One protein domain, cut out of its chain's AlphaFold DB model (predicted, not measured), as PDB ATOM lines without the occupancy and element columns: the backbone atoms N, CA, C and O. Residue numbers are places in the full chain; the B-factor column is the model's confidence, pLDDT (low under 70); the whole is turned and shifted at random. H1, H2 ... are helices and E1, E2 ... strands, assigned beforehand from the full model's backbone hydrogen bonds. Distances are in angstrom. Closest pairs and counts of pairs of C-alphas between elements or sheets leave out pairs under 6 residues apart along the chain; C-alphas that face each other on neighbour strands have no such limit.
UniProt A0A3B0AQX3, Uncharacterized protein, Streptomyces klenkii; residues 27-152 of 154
ATOM      1  N   THR A  27     268.373 289.638 206.129       72.81
ATOM      2  CA  THR A  27     268.762 288.375 206.750       72.81
ATOM      3  C   THR A  27     267.668 288.016 207.762       72.81
ATOM      4  O   THR A  27     267.362 288.831 208.627       72.81
ATOM      5  N   GLN A  28     267.037 286.851 207.620       85.50
ATOM      6  CA  GLN A  28     265.951 286.408 208.501       85.50
ATOM      7  C   GLN A  28     266.383 285.219 209.355       85.50
ATOM      8  O   GLN A  28     267.256 284.444 208.951       85.50
ATOM      9  N   VAL A  29     265.730 285.042 210.497       88.31
ATOM     10  CA  VAL A  29     265.867 283.844 211.329       88.31
ATOM     11  C   VAL A  29     264.785 282.831 210.949       88.31
ATOM     12  O   VAL A  29     263.596 283.126 210.997       88.31
ATOM     13  N   ILE A  30     265.174 281.617 210.574       90.31
ATOM     14  CA  ILE A  30     264.254 280.510 210.291       90.31
ATOM     15  C   ILE A  30     264.293 279.559 211.480       90.31
ATOM     16  O   ILE A  30     265.266 278.827 211.655       90.31
ATOM     17  N   ILE A  31     263.230 279.560 212.281       91.44
ATOM     18  CA  ILE A  31     263.073 278.682 213.441       91.44
ATOM     19  C   ILE A  31     262.374 277.407 212.985       91.44
ATOM     20  O   ILE A  31     261.312 277.464 212.372       91.44
ATOM     21  N   ARG A  32     262.955 276.253 213.288       90.69
ATOM     22  CA  ARG A  32     262.430 274.928 212.967       90.69
ATOM     23  C   ARG A  32     262.281 274.114 214.232       90.69
ATOM     24  O   ARG A  32     263.192 274.108 215.055       90.69
ATOM     25  N   THR A  33     261.182 273.386 214.358       89.62
ATOM     26  CA  THR A  33     261.041 272.360 215.396       89.62
ATOM     27  C   THR A  33     261.230 270.982 214.794       89.62
ATOM     28  O   THR A  33     260.762 270.727 213.688       89.62
ATOM     29  N   VAL A  34     261.935 270.098 215.495       88.69
ATOM     30  CA  VAL A  34     262.160 268.712 215.061       88.69
ATOM     31  C   VAL A  34     262.013 267.748 216.244       88.69
ATOM     32  O   VAL A  34     262.179 268.165 217.394       88.69
ATOM     33  N   PRO A  35     261.720 266.459 216.001       86.12
ATOM     34  CA  PRO A  35     261.660 265.464 217.066       86.12
ATOM     35  C   PRO A  35     262.983 265.322 217.823       86.12
ATOM     36  O   PRO A  35     264.069 265.508 217.263       86.12
ATOM     37  N   ALA A  36     262.898 264.910 219.088       83.00
ATOM     38  CA  ALA A  36     264.067 264.506 219.862       83.00
ATOM     39  C   ALA A  36     264.861 263.414 219.116       83.00
ATOM     40  O   ALA A  36     264.297 262.419 218.661       83.00
ATOM     41  N   GLY A  37     266.178 263.600 218.990       79.62
ATOM     42  CA  GLY A  37     267.062 262.656 218.295       79.62
ATOM     43  C   GLY A  37     267.143 262.834 216.776       79.62
ATOM     44  O   GLY A  37     267.876 262.088 216.129       79.62
ATOM     45  N   ALA A  38     266.449 263.823 216.199       81.19
ATOM     46  CA  ALA A  38     266.737 264.252 214.835       81.19
ATOM     47  C   ALA A  38     268.214 264.686 214.720       81.19
ATOM     48  O   ALA A  38     268.743 265.303 215.651       81.19
ATOM     49  N   PRO A  39     268.904 264.366 213.610       76.88
ATOM     50  CA  PRO A  39     270.270 264.825 213.416       76.88
ATOM     51  C   PRO A  39     270.298 266.361 213.389       76.88
ATOM     52  O   PRO A  39     269.356 266.977 212.874       76.88
ATOM     53  N   PRO A  40     271.355 266.993 213.928       76.31
ATOM     54  CA  PRO A  40     271.511 268.432 213.808       76.31
ATOM     55  C   PRO A  40     271.536 268.811 212.328       76.31
ATOM     56  O   PRO A  40     272.134 268.109 211.511       76.31
ATOM     57  N   ALA A  41     270.860 269.906 211.978       68.06
ATOM     58  CA  ALA A  41     270.966 270.452 210.634       68.06
ATOM     59  C   ALA A  41     272.444 270.757 210.337       68.06
ATOM     60  O   ALA A  41     273.142 271.285 211.202       68.06
ATOM     61  N   GLU A  42     272.911 270.423 209.129       66.06
ATOM     62  CA  GLU A  42     274.296 270.699 208.712       66.06
ATOM     63  C   GLU A  42     274.606 272.206 208.726       66.06
ATOM     64  O   GLU A  42     275.752 272.598 208.936       66.06
ATOM     65  N   ASP A  43     273.564 273.037 208.613       69.44
ATOM     66  CA  ASP A  43     273.629 274.491 208.666       69.44
ATOM     67  C   ASP A  43     272.715 275.051 209.773       69.44
ATOM     68  O   ASP A  43     271.494 274.863 209.749       69.44
ATOM     69  N   GLY A  44     273.298 275.802 210.714       82.56
ATOM     70  CA  GLY A  44     272.562 276.603 211.699       82.56
ATOM     71  C   GLY A  44     272.823 276.253 213.162       82.56
ATOM     72  O   GLY A  44     273.706 275.470 213.503       82.56
ATOM     73  N   LEU A  45     272.052 276.883 214.045       89.75
ATOM     74  CA  LEU A  45     272.067 276.632 215.481       89.75
ATOM     75  C   LEU A  45     271.140 275.465 215.809       89.75
ATOM     76  O   LEU A  45     270.018 275.396 215.307       89.75
ATOM     77  N   TYR A  46     271.584 274.575 216.689       92.31
ATOM     78  CA  TYR A  46     270.812 273.422 217.138       92.31
ATOM     79  C   TYR A  46     270.707 273.414 218.662       92.31
ATOM     80  O   TYR A  46     271.719 273.465 219.361       92.31
ATOM     81  N   PHE A  47     269.482 273.307 219.172       92.75
ATOM     82  CA  PHE A  47     269.180 273.319 220.597       92.75
ATOM     83  C   PHE A  47     268.270 272.150 220.956       92.75
ATOM     84  O   PHE A  47     267.151 272.046 220.462       92.75
ATOM     85  N   SER A  48     268.747 271.275 221.842       91.75
ATOM     86  CA  SER A  48     267.939 270.184 222.381       91.75
ATOM     87  C   SER A  48     267.173 270.644 223.618       91.75
ATOM     88  O   SER A  48     267.776 271.076 224.602       91.75
ATOM     89  N   VAL A  49     265.854 270.486 223.584       91.06
ATOM     90  CA  VAL A  49     264.931 270.710 224.706       91.06
ATOM     91  C   VAL A  49     264.389 269.396 225.269       91.06
ATOM     92  O   VAL A  49     263.441 269.393 226.039       91.06
ATOM     93  N   ALA A  50     265.000 268.258 224.923       89.06
ATOM     94  CA  ALA A  50     264.548 266.936 225.367       89.06
ATOM     95  C   ALA A  50     264.651 266.692 226.884       89.06
ATOM     96  O   ALA A  50     264.138 265.695 227.377       89.06
ATOM     97  N   HIS A  51     265.333 267.580 227.608       87.44
ATOM     98  CA  HIS A  51     265.428 267.558 229.064       87.44
ATOM     99  C   HIS A  51     264.256 268.276 229.753       87.44
ATOM    100  O   HIS A  51     264.087 268.115 230.957       87.44
ATOM    101  N   LEU A  52     263.478 269.069 229.010       87.12
ATOM    102  CA  LEU A  52     262.305 269.765 229.526       87.12
ATOM    103  C   LEU A  52     261.086 268.825 229.535       87.12
ATOM    104  O   LEU A  52     260.992 267.941 228.677       87.12
ATOM    105  N   PRO A  53     260.149 269.002 230.484       82.50
ATOM    106  CA  PRO A  53     258.956 268.167 230.570       82.50
ATOM    107  C   PRO A  53     258.075 268.340 229.328       82.50
ATOM    108  O   PRO A  53     257.909 269.456 228.841       82.50
ATOM    109  N   GLU A  54     257.488 267.249 228.826       83.50
ATOM    110  CA  GLU A  54     256.398 267.327 227.845       83.50
ATOM    111  C   GLU A  54     255.078 267.495 228.611       83.50
ATOM    112  O   GLU A  54     254.776 266.673 229.482       83.50
ATOM    113  N   PRO A  55     254.289 268.541 228.330       78.88
ATOM    114  CA  PRO A  55     253.005 268.726 228.982       78.88
ATOM    115  C   PRO A  55     252.033 267.615 228.566       78.88
ATOM    116  O   PRO A  55     251.868 267.316 227.383       78.88
ATOM    117  N   GLU A  56     251.341 267.022 229.538       76.69
ATOM    118  CA  GLU A  56     250.263 266.074 229.261       76.69
ATOM    119  C   GLU A  56     249.049 266.822 228.695       76.69
ATOM    120  O   GLU A  56     248.281 267.446 229.429       76.69
ATOM    121  N   ILE A  57     248.869 266.768 227.375       65.44
ATOM    122  CA  ILE A  57     247.671 267.292 226.711       65.44
ATOM    123  C   ILE A  57     246.713 266.124 226.433       65.44
ATOM    124  O   ILE A  57     247.134 265.107 225.872       65.44
ATOM    125  N   PRO A  58     245.419 266.226 226.798       56.38
ATOM    126  CA  PRO A  58     244.435 265.195 226.485       56.38
ATOM    127  C   PRO A  58     244.402 264.883 224.980       56.38
ATOM    128  O   PRO A  58     244.128 265.759 224.163       56.38
ATOM    129  N   ARG A  59     244.619 263.610 224.615       50.97
ATOM    130  CA  ARG A  59     244.753 263.096 223.229       50.97
ATOM    131  C   ARG A  59     243.538 263.318 222.306       50.97
ATOM    132  O   ARG A  59     243.536 262.851 221.173       50.97
ATOM    133  N   HIS A  60     242.468 263.950 222.782       48.78
ATOM    134  CA  HIS A  60     241.182 264.034 222.081       48.78
ATOM    135  C   HIS A  60     240.997 265.310 221.258       48.78
ATOM    136  O   HIS A  60     239.921 265.497 220.692       48.78
ATOM    137  N   MET A  61     241.996 266.191 221.190       44.31
ATOM    138  CA  MET A  61     241.871 267.448 220.455       44.31
ATOM    139  C   MET A  61     242.937 267.579 219.369       44.31
ATOM    140  O   MET A  61     244.086 267.201 219.589       44.31
ATOM    141  N   PRO A  62     242.562 268.078 218.178       48.56
ATOM    142  CA  PRO A  62     243.499 268.264 217.086       48.56
ATOM    143  C   PRO A  62     244.568 269.277 217.500       48.56
ATOM    144  O   PRO A  62     244.248 270.428 217.785       48.56
ATOM    145  N   HIS A  63     245.828 268.836 217.504       47.75
ATOM    146  CA  HIS A  63     247.002 269.703 217.607       47.75
ATOM    147  C   HIS A  63     246.832 270.867 216.634       47.75
ATOM    148  O   HIS A  63     246.598 270.642 215.442       47.75
ATOM    149  N   ALA A  64     246.856 272.098 217.139       44.53
ATOM    150  CA  ALA A  64     246.542 273.271 216.342       44.53
ATOM    151  C   ALA A  64     247.495 273.383 215.146       44.53
ATOM    152  O   ALA A  64     248.717 273.293 215.262       44.53
ATOM    153  N   ARG A  65     246.904 273.539 213.963       42.50
ATOM    154  CA  ARG A  65     247.594 273.562 212.672       42.50
ATOM    155  C   ARG A  65     247.509 274.947 212.035       42.50
ATOM    156  O   ARG A  65     246.976 275.044 210.940       42.50
ATOM    157  N   SER A  66     247.989 276.004 212.686       37.19
ATOM    158  CA  SER A  66     248.317 277.283 212.021       37.19
ATOM    159  C   SER A  66     248.691 278.365 213.032       37.19
ATOM    160  O   SER A  66     248.352 278.291 214.205       37.19
ATOM    161  N   GLU A  67     249.334 279.418 212.526       41.59
ATOM    162  CA  GLU A  67     249.662 280.678 213.210       41.59
ATOM    163  C   GLU A  67     248.426 281.483 213.692       41.59
ATOM    164  O   GLU A  67     248.569 282.565 214.253       41.59
ATOM    165  N   GLU A  68     247.205 280.956 213.534       43.19
ATOM    166  CA  GLU A  68     245.936 281.574 213.955       43.19
ATOM    167  C   GLU A  68     245.522 281.109 215.366       43.19
ATOM    168  O   GLU A  68     244.380 280.761 215.653       43.19
ATOM    169  N   GLU A  69     246.495 281.067 216.270       47.69
ATOM    170  CA  GLU A  69     246.390 280.405 217.569       47.69
ATOM    171  C   GLU A  69     246.541 281.410 218.721       47.69
ATOM    172  O   GLU A  69     247.408 281.305 219.592       47.69
ATOM    173  N   VAL A  70     245.693 282.439 218.710       43.94
ATOM    174  CA  VAL A  70     245.540 283.384 219.834       43.94
ATOM    175  C   VAL A  70     244.514 282.867 220.861       43.94
ATOM    176  O   VAL A  70     244.368 283.437 221.935       43.94
ATOM    177  N   SER A  71     243.839 281.742 220.594       47.72
ATOM    178  CA  SER A  71     242.797 281.207 221.481       47.72
ATOM    179  C   SER A  71     242.790 279.675 221.566       47.72
ATOM    180  O   SER A  71     241.750 279.052 221.371       47.72
ATOM    181  N   CYS A  72     243.935 279.058 221.872       56.38
ATOM    182  CA  CYS A  72     243.989 277.675 222.365       56.38
ATOM    183  C   CYS A  72     244.241 277.701 223.892       56.38
ATOM    184  O   CYS A  72     245.379 277.932 224.317       56.38
ATOM    185  N   PRO A  73     243.207 277.529 224.743       59.16
ATOM    186  CA  PRO A  73     243.354 277.535 226.204       59.16
ATOM    187  C   PRO A  73     244.308 276.448 226.710       59.16
ATOM    188  O   PRO A  73     245.085 276.684 227.638       59.16
ATOM    189  N   GLU A  74     244.299 275.275 226.078       62.47
ATOM    190  CA  GLU A  74     245.191 274.166 226.418       62.47
ATOM    191  C   GLU A  74     246.646 274.479 226.058       62.47
ATOM    192  O   GLU A  74     247.554 274.083 226.778       62.47
ATOM    193  N   CYS A  75     246.884 275.270 225.013       66.50
ATOM    194  CA  CYS A  75     248.215 275.717 224.616       66.50
ATOM    195  C   CYS A  75     248.766 276.764 225.592       66.50
ATOM    196  O   CYS A  75     249.961 276.783 225.878       66.50
ATOM    197  N   ALA A  76     247.895 277.586 226.187       70.38
ATOM    198  CA  ALA A  76     248.268 278.459 227.298       70.38
ATOM    199  C   ALA A  76     248.601 277.660 228.573       70.38
ATOM    200  O   ALA A  76     249.560 277.996 229.271       70.38
ATOM    201  N   ALA A  77     247.856 276.585 228.860       73.50
ATOM    202  CA  ALA A  77     248.143 275.690 229.983       73.50
ATOM    203  C   ALA A  77     249.451 274.905 229.776       73.50
ATOM    204  O   ALA A  77     250.295 274.876 230.669       73.50
ATOM    205  N   ALA A  78     249.661 274.344 228.586       75.38
ATOM    206  CA  ALA A  78     250.888 273.658 228.197       75.38
ATOM    207  C   ALA A  78     252.095 274.603 228.236       75.38
ATOM    208  O   ALA A  78     253.125 274.263 228.815       75.38
ATOM    209  N   ARG A  79     251.946 275.831 227.715       79.88
ATOM    210  CA  ARG A  79     252.966 276.879 227.837       79.88
ATOM    211  C   ARG A  79     253.280 277.185 229.290       79.88
ATOM    212  O   ARG A  79     254.451 277.310 229.619       79.88
ATOM    213  N   LYS A  80     252.273 277.274 230.163       80.62
ATOM    214  CA  LYS A  80     252.505 277.469 231.598       80.62
ATOM    215  C   LYS A  80     253.326 276.324 232.190       80.62
ATOM    216  O   LYS A  80     254.275 276.616 232.889       80.62
ATOM    217  N   VAL A  81     253.006 275.065 231.889       79.88
ATOM    218  CA  VAL A  81     253.765 273.898 232.385       79.88
ATOM    219  C   VAL A  81     255.221 273.931 231.921       79.88
ATOM    220  O   VAL A  81     256.120 273.730 232.728       79.88
ATOM    221  N   VAL A  82     255.463 274.210 230.638       79.06
ATOM    222  CA  VAL A  82     256.826 274.275 230.087       79.06
ATOM    223  C   VAL A  82     257.605 275.464 230.653       79.06
ATOM    224  O   VAL A  82     258.788 275.331 230.936       79.06
ATOM    225  N   MET A  83     256.951 276.615 230.824       81.81
ATOM    226  CA  MET A  83     257.586 277.864 231.263       81.81
ATOM    227  C   MET A  83     257.626 278.047 232.787       81.81
ATOM    228  O   MET A  83     258.196 279.031 233.244       81.81
ATOM    229  N   ASP A  84     257.032 277.139 233.569       83.31
ATOM    230  CA  ASP A  84     257.210 277.081 235.033       83.31
ATOM    231  C   ASP A  84     258.630 276.610 235.401       83.31
ATOM    232  O   ASP A  84     259.102 276.824 236.513       83.31
ATOM    233  N   ASP A  85     259.333 275.991 234.449       78.25
ATOM    234  CA  ASP A  85     260.764 275.743 234.537       78.25
ATOM    235  C   ASP A  85     261.524 277.045 234.221       78.25
ATOM    236  O   ASP A  85     261.576 277.492 233.070       78.25
ATOM    237  N   ASP A  86     262.141 277.657 235.236       72.75
ATOM    238  CA  ASP A  86     262.957 278.875 235.082       72.75
ATOM    239  C   ASP A  86     264.048 278.724 233.996       72.75
ATOM    240  O   ASP A  86     264.455 279.696 233.346       72.75
ATOM    241  N   GLY A  87     264.519 277.493 233.761       83.06
ATOM    242  CA  GLY A  87     265.475 277.156 232.715       83.06
ATOM    243  C   GLY A  87     264.897 277.261 231.303       83.06
ATOM    244  O   GLY A  87     265.632 277.635 230.387       83.06
ATOM    245  N   ALA A  88     263.599 277.012 231.108       85.50
ATOM    246  CA  ALA A  88     262.933 277.092 229.807       85.50
ATOM    247  C   ALA A  88     262.883 278.528 229.263       85.50
ATOM    248  O   ALA A  88     263.224 278.765 228.098       85.50
ATOM    249  N   ILE A  89     262.542 279.501 230.115       86.19
ATOM    250  CA  ILE A  89     262.519 280.925 229.743       86.19
ATOM    251  C   ILE A  89     263.936 281.402 229.410       86.19
ATOM    252  O   ILE A  89     264.177 281.979 228.347       86.19
ATOM    253  N   ALA A  90     264.900 281.119 230.292       86.88
ATOM    254  CA  ALA A  90     266.296 281.489 230.073       86.88
ATOM    255  C   ALA A  90     266.870 280.844 228.799       86.88
ATOM    256  O   ALA A  90     267.676 281.457 228.093       86.88
ATOM    257  N   LEU A  91     266.446 279.620 228.476       90.69
ATOM    258  CA  LEU A  91     266.830 278.932 227.251       90.69
ATOM    259  C   LEU A  91     266.260 279.624 226.009       90.69
ATOM    260  O   LEU A  91     267.023 279.883 225.082       90.69
ATOM    261  N   ALA A  92     264.972 279.976 225.998       91.12
ATOM    262  CA  ALA A  92     264.362 280.696 224.877       91.12
ATOM    263  C   ALA A  92     265.072 282.035 224.600       91.12
ATOM    264  O   ALA A  92     265.424 282.323 223.453       91.12
ATOM    265  N   VAL A  93     265.385 282.804 225.652       91.94
ATOM    266  CA  VAL A  93     266.180 284.042 225.539       91.94
ATOM    267  C   VAL A  93     267.549 283.758 224.926       91.94
ATOM    268  O   VAL A  93     267.940 284.397 223.951       91.94
ATOM    269  N   ARG A  94     268.284 282.773 225.455       93.44
ATOM    270  CA  ARG A  94     269.628 282.431 224.960       93.44
ATOM    271  C   ARG A  94     269.624 282.005 223.496       93.44
ATOM    272  O   ARG A  94     270.539 282.377 222.765       93.44
ATOM    273  N   ILE A  95     268.613 281.252 223.069       93.81
ATOM    274  CA  ILE A  95     268.449 280.851 221.669       93.81
ATOM    275  C   ILE A  95     268.273 282.090 220.781       93.81
ATOM    276  O   ILE A  95     268.950 282.205 219.758       93.81
ATOM    277  N   ALA A  96     267.406 283.026 221.179       92.12
ATOM    278  CA  ALA A  96     267.180 284.266 220.439       92.12
ATOM    279  C   ALA A  96     268.451 285.130 220.362       92.12
ATOM    280  O   ALA A  96     268.801 285.608 219.282       92.12
ATOM    281  N   GLU A  97     269.187 285.280 221.467       91.62
ATOM    282  CA  GLU A  97     270.469 285.997 221.484       91.62
ATOM    283  C   GLU A  97     271.508 285.346 220.566       91.62
ATOM    284  O   GLU A  97     272.112 286.032 219.749       91.62
ATOM    285  N   SER A  98     271.659 284.018 220.605       91.44
ATOM    286  CA  SER A  98     272.581 283.309 219.703       91.44
ATOM    287  C   SER A  98     272.206 283.501 218.228       91.44
ATOM    288  O   SER A  98     273.081 283.676 217.377       91.44
ATOM    289  N   ALA A  99     270.907 283.511 217.908       89.50
ATOM    290  CA  ALA A  99     270.436 283.778 216.551       89.50
ATOM    291  C   ALA A  99     270.771 285.212 216.105       89.50
ATOM    292  O   ALA A  99     271.246 285.412 214.983       89.50
ATOM    293  N   LYS A 100     270.589 286.199 216.993       86.81
ATOM    294  CA  LYS A 100     270.989 287.593 216.758       86.81
ATOM    295  C   LYS A 100     272.495 287.706 216.554       86.81
ATOM    296  O   LYS A 100     272.926 288.279 215.558       86.81
ATOM    297  N   GLU A 101     273.302 287.122 217.432       86.12
ATOM    298  CA  GLU A 101     274.763 287.123 217.313       86.12
ATOM    299  C   GLU A 101     275.229 286.550 215.971       86.12
ATOM    300  O   GLU A 101     276.080 287.145 215.309       86.12
ATOM    301  N   GLN A 102     274.644 285.439 215.514       84.62
ATOM    302  CA  GLN A 102     274.980 284.866 214.210       84.62
ATOM    303  C   GLN A 102     274.500 285.742 213.045       84.62
ATOM    304  O   GLN A 102     275.191 285.859 212.030       84.62
ATOM    305  N   MET A 103     273.340 286.383 213.182       80.94
ATOM    306  CA  MET A 103     272.806 287.304 212.181       80.94
ATOM    307  C   MET A 103     273.677 288.558 212.033       80.94
ATOM    308  O   MET A 103     273.918 289.008 210.913       80.94
ATOM    309  N   PHE A 104     274.171 289.092 213.152       76.62
ATOM    310  CA  PHE A 104     275.004 290.294 213.225       76.62
ATOM    311  C   PHE A 104     276.503 290.030 213.101       76.62
ATOM    312  O   PHE A 104     277.292 290.961 212.919       76.62
ATOM    313  N   GLY A 105     276.914 288.771 213.201       72.12
ATOM    314  CA  GLY A 105     278.309 288.384 213.145       72.12
ATOM    315  C   GLY A 105     278.936 288.705 211.791       72.12
ATOM    316  O   GLY A 105     278.379 288.428 210.729       72.12
ATOM    317  N   PHE A 106     280.183 289.187 211.815       55.53
ATOM    318  CA  PHE A 106     281.003 289.429 210.619       55.53
ATOM    319  C   PHE A 106     281.183 288.190 209.714       55.53
ATOM    320  O   PHE A 106     281.657 288.316 208.582       55.53
ATOM    321  N   ALA A 107     280.855 286.989 210.200       57.62
ATOM    322  CA  ALA A 107     280.860 285.748 209.432       57.62
ATOM    323  C   ALA A 107     279.641 285.618 208.499       57.62
ATOM    324  O   ALA A 107     279.771 285.032 207.425       57.62
ATOM    325  N   ASN A 108     278.501 286.246 208.813       61.31
ATOM    326  CA  ASN A 108     277.311 286.232 207.955       61.31
ATOM    327  C   ASN A 108     277.373 287.292 206.835       61.31
ATOM    328  O   ASN A 108     276.377 287.875 206.407       61.31
ATOM    329  N   ARG A 109     278.581 287.523 206.305       56.56
ATOM    330  CA  ARG A 109     278.859 288.428 205.176       56.56
ATOM    331  C   ARG A 109     278.110 288.055 203.891       56.56
ATOM    332  O   ARG A 109     278.041 288.872 202.980       56.56
ATOM    333  N   ARG A 110     277.562 286.837 203.814       56.31
ATOM    334  CA  ARG A 110     276.756 286.340 202.690       56.31
ATOM    335  C   ARG A 110     275.250 286.589 202.836       56.31
ATOM    336  O   ARG A 110     274.521 286.194 201.936       56.31
ATOM    337  N   GLN A 111     274.801 287.255 203.907       65.00
ATOM    338  CA  GLN A 111     273.384 287.582 204.135       65.00
ATOM    339  C   GLN A 111     272.468 286.341 204.086       65.00
ATOM    340  O   GLN A 111     271.328 286.418 203.629       65.00
ATOM    341  N   ALA A 112     272.971 285.175 204.512       75.12
ATOM    342  CA  ALA A 112     272.195 283.940 204.505       75.12
ATOM    343  C   ALA A 112     271.272 283.893 205.727       75.12
ATOM    344  O   ALA A 112     271.624 284.396 206.797       75.12
ATOM    345  N   ALA A 113     270.100 283.275 205.570       84.31
ATOM    346  CA  ALA A 113     269.177 283.083 206.680       84.31
ATOM    347  C   ALA A 113     269.857 282.332 207.835       84.31
ATOM    348  O   ALA A 113     270.616 281.384 207.620       84.31
ATOM    349  N   VAL A 114     269.575 282.759 209.064       87.00
ATOM    350  CA  VAL A 114     270.036 282.071 210.270       87.00
ATOM    351  C   VAL A 114     269.042 280.966 210.580       87.00
ATOM    352  O   VAL A 114     267.898 281.236 210.926       87.00
ATOM    353  N   HIS A 115     269.464 279.717 210.444       88.94
ATOM    354  CA  HIS A 115     268.630 278.574 210.790       88.94
ATOM    355  C   HIS A 115     268.776 278.255 212.279       88.94
ATOM    356  O   HIS A 115     269.887 278.086 212.770       88.94
ATOM    357  N   VAL A 116     267.654 278.163 212.987       91.75
ATOM    358  CA  VAL A 116     267.569 277.758 214.391       91.75
ATOM    359  C   VAL A 116     266.727 276.498 214.451       91.75
ATOM    360  O   VAL A 116     265.585 276.501 214.007       91.75
ATOM    361  N   THR A 117     267.271 275.425 215.003       93.06
ATOM    362  CA  THR A 117     266.575 274.151 215.171       93.06
ATOM    363  C   THR A 117     266.358 273.885 216.654       93.06
ATOM    364  O   THR A 117     267.321 273.798 217.413       93.06
ATOM    365  N   VAL A 118     265.099 273.740 217.057       92.56
ATOM    366  CA  VAL A 118     264.675 273.358 218.407       92.56
ATOM    367  C   VAL A 118     264.218 271.902 218.360       92.56
ATOM    368  O   VAL A 118     263.203 271.575 217.749       92.56
ATOM    369  N   ALA A 119     264.995 271.015 218.971       91.50
ATOM    370  CA  ALA A 119     264.776 269.577 218.922       91.50
ATOM    371  C   ALA A 119     264.258 269.046 220.254       91.50
ATOM    372  O   ALA A 119     264.900 269.233 221.288       91.50
ATOM    373  N   GLY A 120     263.137 268.337 220.248       89.81
ATOM    374  CA  GLY A 120     262.592 267.789 221.483       89.81
ATOM    375  C   GLY A 120     261.208 267.169 221.339       89.81
ATOM    376  O   GLY A 120     260.757 266.909 220.222       89.81
ATOM    377  N   PRO A 121     260.552 266.905 222.479       86.62
ATOM    378  CA  PRO A 121     259.135 266.585 222.543       86.62
ATOM    379  C   PRO A 121     258.290 267.624 221.793       86.62
ATOM    380  O   PRO A 121     258.663 268.796 221.721       86.62
ATOM    381  N   ALA A 122     257.201 267.178 221.168       82.62
ATOM    382  CA  ALA A 122     256.490 267.945 220.151       82.62
ATOM    383  C   ALA A 122     255.975 269.284 220.671       82.62
ATOM    384  O   ALA A 122     256.246 270.329 220.065       82.62
ATOM    385  N   MET A 123     255.267 269.253 221.797       82.25
ATOM    386  CA  MET A 123     254.652 270.444 222.356       82.25
ATOM    387  C   MET A 123     255.700 271.351 222.996       82.25
ATOM    388  O   MET A 123     255.697 272.561 222.768       82.25
ATOM    389  N   THR A 124     256.658 270.781 223.722       86.69
ATOM    390  CA  THR A 124     257.728 271.560 224.352       86.69
ATOM    391  C   THR A 124     258.628 272.253 223.335       86.69
ATOM    392  O   THR A 124     258.893 273.449 223.468       86.69
ATOM    393  N   ALA A 125     259.045 271.565 222.268       87.75
ATOM    394  CA  ALA A 125     259.815 272.187 221.190       87.75
ATOM    395  C   ALA A 125     259.026 273.307 220.501       87.75
ATOM    396  O   ALA A 125     259.590 274.366 220.216       87.75
ATOM    397  N   HIS A 126     257.724 273.105 220.279       85.62
ATOM    398  CA  HIS A 126     256.843 274.118 219.703       85.62
ATOM    399  C   HIS A 126     256.707 275.361 220.591       85.62
ATOM    400  O   HIS A 126     256.873 276.483 220.108       85.62
ATOM    401  N   ILE A 127     256.465 275.174 221.889       86.88
ATOM    402  CA  ILE A 127     256.343 276.265 222.859       86.88
ATOM    403  C   ILE A 127     257.647 277.069 222.939       86.88
ATOM    404  O   ILE A 127     257.613 278.296 222.848       86.88
ATOM    405  N   ILE A 128     258.798 276.398 223.051       91.06
ATOM    406  CA  ILE A 128     260.102 277.078 223.104       91.06
ATOM    407  C   ILE A 128     260.356 277.855 221.810       91.06
ATOM    408  O   ILE A 128     260.742 279.021 221.863       91.06
ATOM    409  N   ALA A 129     260.102 277.255 220.645       90.69
ATOM    410  CA  ALA A 129     260.273 277.926 219.359       90.69
ATOM    411  C   ALA A 129     259.370 279.163 219.208       90.69
ATOM    412  O   ALA A 129     259.799 280.180 218.659       90.69
ATOM    413  N   ARG A 130     258.143 279.110 219.739       88.31
ATOM    414  CA  ARG A 130     257.219 280.250 219.764       88.31
ATOM    415  C   ARG A 130     257.697 281.367 220.689       88.31
ATOM    416  O   ARG A 130     257.595 282.541 220.330       88.31
ATOM    417  N   ASP A 131     258.245 281.034 221.850       90.12
ATOM    418  CA  ASP A 131     258.805 282.037 222.756       90.12
ATOM    419  C   ASP A 131     260.068 282.679 222.163       90.12
ATOM    420  O   ASP A 131     260.204 283.899 222.207       90.12
ATOM    421  N   VAL A 132     260.928 281.907 221.488       91.62
ATOM    422  CA  VAL A 132     262.044 282.448 220.688       91.62
ATOM    423  C   VAL A 132     261.536 283.432 219.631       91.62
ATOM    424  O   VAL A 132     262.058 284.541 219.530       91.62
ATOM    425  N   ALA A 133     260.501 283.063 218.871       89.75
ATOM    426  CA  ALA A 133     259.878 283.952 217.889       89.75
ATOM    427  C   ALA A 133     259.348 285.241 218.543       89.75
ATOM    428  O   ALA A 133     259.553 286.331 218.017       89.75
ATOM    429  N   THR A 134     258.745 285.134 219.729       88.25
ATOM    430  CA  THR A 134     258.249 286.286 220.500       88.25
ATOM    431  C   THR A 134     259.384 287.223 220.924       88.25
ATOM    432  O   THR A 134     259.247 288.439 220.788       88.25
ATOM    433  N   TYR A 135     260.519 286.684 221.380       87.50
ATOM    434  CA  TYR A 135     261.706 287.485 221.698       87.50
ATOM    435  C   TYR A 135     262.269 288.193 220.463       87.50
ATOM    436  O   TYR A 135     262.522 289.395 220.503       87.50
ATOM    437  N   LEU A 136     262.406 287.476 219.344       86.25
ATOM    438  CA  LEU A 136     262.877 288.058 218.084       86.25
ATOM    439  C   LEU A 136     261.923 289.133 217.552       86.25
ATOM    440  O   LEU A 136     262.381 290.160 217.057       86.25
ATOM    441  N   TYR A 137     260.611 288.925 217.688       84.12
ATOM    442  CA  TYR A 137     259.597 289.920 217.347       84.12
ATOM    443  C   TYR A 137     259.750 291.198 218.177       84.12
ATOM    444  O   TYR A 137     259.714 292.293 217.620       84.12
ATOM    445  N   GLY A 138     259.950 291.065 219.494       80.25
ATOM    446  CA  GLY A 138     260.153 292.204 220.397       80.25
ATOM    447  C   GLY A 138     261.362 293.073 220.033       80.25
ATOM    448  O   GLY A 138     261.344 294.274 220.291       80.25
ATOM    449  N   ASP A 139     262.359 292.478 219.377       82.69
ATOM    450  CA  ASP A 139     263.585 293.138 218.919       82.69
ATOM    451  C   ASP A 139     263.548 293.561 217.435       82.69
ATOM    452  O   ASP A 139     264.586 293.895 216.860       82.69
ATOM    453  N   ASP A 140     262.373 293.550 216.794       82.69
ATOM    454  CA  ASP A 140     262.187 293.856 215.367       82.69
ATOM    455  C   ASP A 140     263.021 292.951 214.423       82.69
ATOM    456  O   ASP A 140     263.387 293.353 213.312       82.69
ATOM    457  N   ILE A 141     263.346 291.720 214.840       81.31
ATOM    458  CA  ILE A 141     264.137 290.780 214.036       81.31
ATOM    459  C   ILE A 141     263.225 289.985 213.087       81.31
ATOM    460  O   ILE A 141     262.331 289.268 213.554       81.31
ATOM    461  N   PRO A 142     263.450 290.033 211.757       84.56
ATOM    462  CA  PRO A 142     262.682 289.243 210.798       84.56
ATOM    463  C   PRO A 142     262.852 287.746 211.054       84.56
ATOM    464  O   PRO A 142     263.978 287.241 211.091       84.56
ATOM    465  N   HIS A 143     261.745 287.021 211.200       84.88
ATOM    466  CA  HIS A 143     261.781 285.586 211.450       84.88
ATOM    467  C   HIS A 143     260.603 284.841 210.815       84.88
ATOM    468  O   HIS A 143     259.587 285.421 210.442       84.88
ATOM    469  N   THR A 144     260.756 283.528 210.682       88.06
ATOM    470  CA  THR A 144     259.697 282.603 210.268       88.06
ATOM    471  C   THR A 144     259.768 281.363 211.143       88.06
ATOM    472  O   THR A 144     260.857 280.829 211.358       88.06
ATOM    473  N   HIS A 145     258.620 280.888 211.619       85.00
ATOM    474  CA  HIS A 145     258.523 279.643 212.371       85.00
ATOM    475  C   HIS A 145     257.989 278.526 211.464       85.00
ATOM    476  O   HIS A 145     256.938 278.646 210.848       85.00
ATOM    477  N   GLN A 146     258.737 277.432 211.359       83.44
ATOM    478  CA  GLN A 146     258.396 276.245 210.583       83.44
ATOM    479  C   GLN A 146     258.293 275.053 211.534       83.44
ATOM    480  O   GLN A 146     259.304 274.460 211.910       83.44
ATOM    481  N   ALA A 147     257.074 274.695 211.926       69.75
ATOM    482  CA  ALA A 147     256.858 273.481 212.701       69.75
ATOM    483  C   ALA A 147     256.975 272.236 211.802       69.75
ATOM    484  O   ALA A 147     256.398 272.217 210.710       69.75
ATOM    485  N   ASP A 148     257.691 271.191 212.240       65.25
ATOM    486  CA  ASP A 148     257.673 269.905 211.527       65.25
ATOM    487  C   ASP A 148     256.255 269.305 211.610       65.25
ATOM    488  O   ASP A 148     255.751 269.069 212.714       65.25
ATOM    489  N   PRO A 149     255.592 269.019 210.472       58.00
ATOM    490  CA  PRO A 149     254.247 268.446 210.461       58.00
ATOM    491  C   PRO A 149     254.152 267.090 211.178       58.00
ATOM    492  O   PRO A 149     253.058 266.691 211.576       58.00
ATOM    493  N   ARG A 150     255.270 266.376 211.372       54.19
ATOM    494  CA  ARG A 150     255.328 265.104 212.115       54.19
ATOM    495  C   ARG A 150     255.177 265.275 213.622       54.19
ATOM    496  O   ARG A 150     254.800 264.319 214.290       54.19
ATOM    497  N   LEU A 151     255.429 266.470 214.153       54.47
ATOM    498  CA  LEU A 151     255.164 266.793 215.557       54.47
ATOM    499  C   LEU A 151     253.664 267.026 215.824       54.47
ATOM    500  O   LEU A 151     253.241 266.998 216.970       54.47
ATOM    501  N   ALA A 152     252.838 267.186 214.783       47.16
ATOM    502  CA  ALA A 152     251.401 267.454 214.901       47.16
ATOM    503  C   ALA A 152     250.509 266.188 214.880       47.16
ATOM    504  O   ALA A 152     249.310 266.296 214.610       47.16
TER     505      ALA A 152
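This is residues 27 to 152 of the 154 residues of an uncharacterized protein of Streptomyces klenkii (UniProt A0A3B0AQX3). A parallel sheet of four strands forms a wall, with H2 and H3 packed over one of its faces; beyond one end of this slab H1 packs crosswise on H3, and the long link of residues 49 to 72 loops out there. The printed part has 126 residues, with four named helices and four named strands in the chain order E1, E2, H1, H2, E3, H3, E4, H4. The sheet runs E2, E3, E1, E4, all parallel, and the class is mixed, helices and strands. The whole is compact, with a radius of gyration of the C-alphas of 14.3 A, yet elongated in outline, spanning 48 by 30 by 27 A.

Find C-alpha 29 at (265.867, 283.844, 211.329); from there E1, residues 29 to 35, runs 19.7 A. Beside it E3, residues 114 to 120, runs 19.6 A. The edge strands are E2, residues 45 to 48, and E4, residues 143 to 147. H2, residues 86 to 104, starts at C-alpha 86 at (262.957, 278.875, 235.082) and is 27.4 A long. H3, residues 122 to 138, measures 24.5 A, and H1, residues 73 to 83, 15.1 A. H4, residues 149 to 152, ends at C-alpha 152 at (251.401, 267.454, 214.901).

Start in the sheet at E3 and E1, where N 32 and O 116 are 2.7 A apart, within hydrogen-bond range. Likewise within hydrogen-bond range are N 47 and O 117, 2.8 A apart, across the neighbour strands E2 and E3, and N 146 and O 31, 2.8 A apart, across the neighbour strands E1 and E4. E2, H1, H2, E3 make a strand-helix-strand unit, two parallel neighbour strands with helices between, and its crossover is right-handed. E3, H3, E4 make a split unit, with E1 between its strands, also right-handed. H2 and H3 lie on the same face, making two layers, helices over a sheet. H3 is over E1 at a height over the sheet of 8.4 A and runs along the strands, at 6 degrees to E1 on the local plane. H2 has a height over the sheet of 10.0 A. Its residues 88 to 96 touch H3 at a steep tilt of 55 degrees, the same way; the closest C-alphas, of Ala 92 and Val 132, are 5.1 A apart. H3 is the hub. Its residues 123 to 127 touch H1, about perpendicular at 84 degrees, with the C-alphas of Arg 79 and Ile 127 closest at 6.0 A. H1 is not on the sheet. H4 only grazes the sheet with residues 149 to 151, and only just touches H3, with 3 pairs of C-alphas within 8 A. In H1, H2 and H3 every O i to N i+4 pair is within hydrogen-bond range; H4 is too short for such a pair.

Look for the two C-alphas farthest apart at His 60 and Phe 106, 48.6 A. The printed part has no cut, and the link from E2 to H1 is long, with 24 residues. The mean pLDDT of the printed part is 77.0; residues 41 to 43, 57 to 75, 106 to 111 and 147 to 152 are under 70.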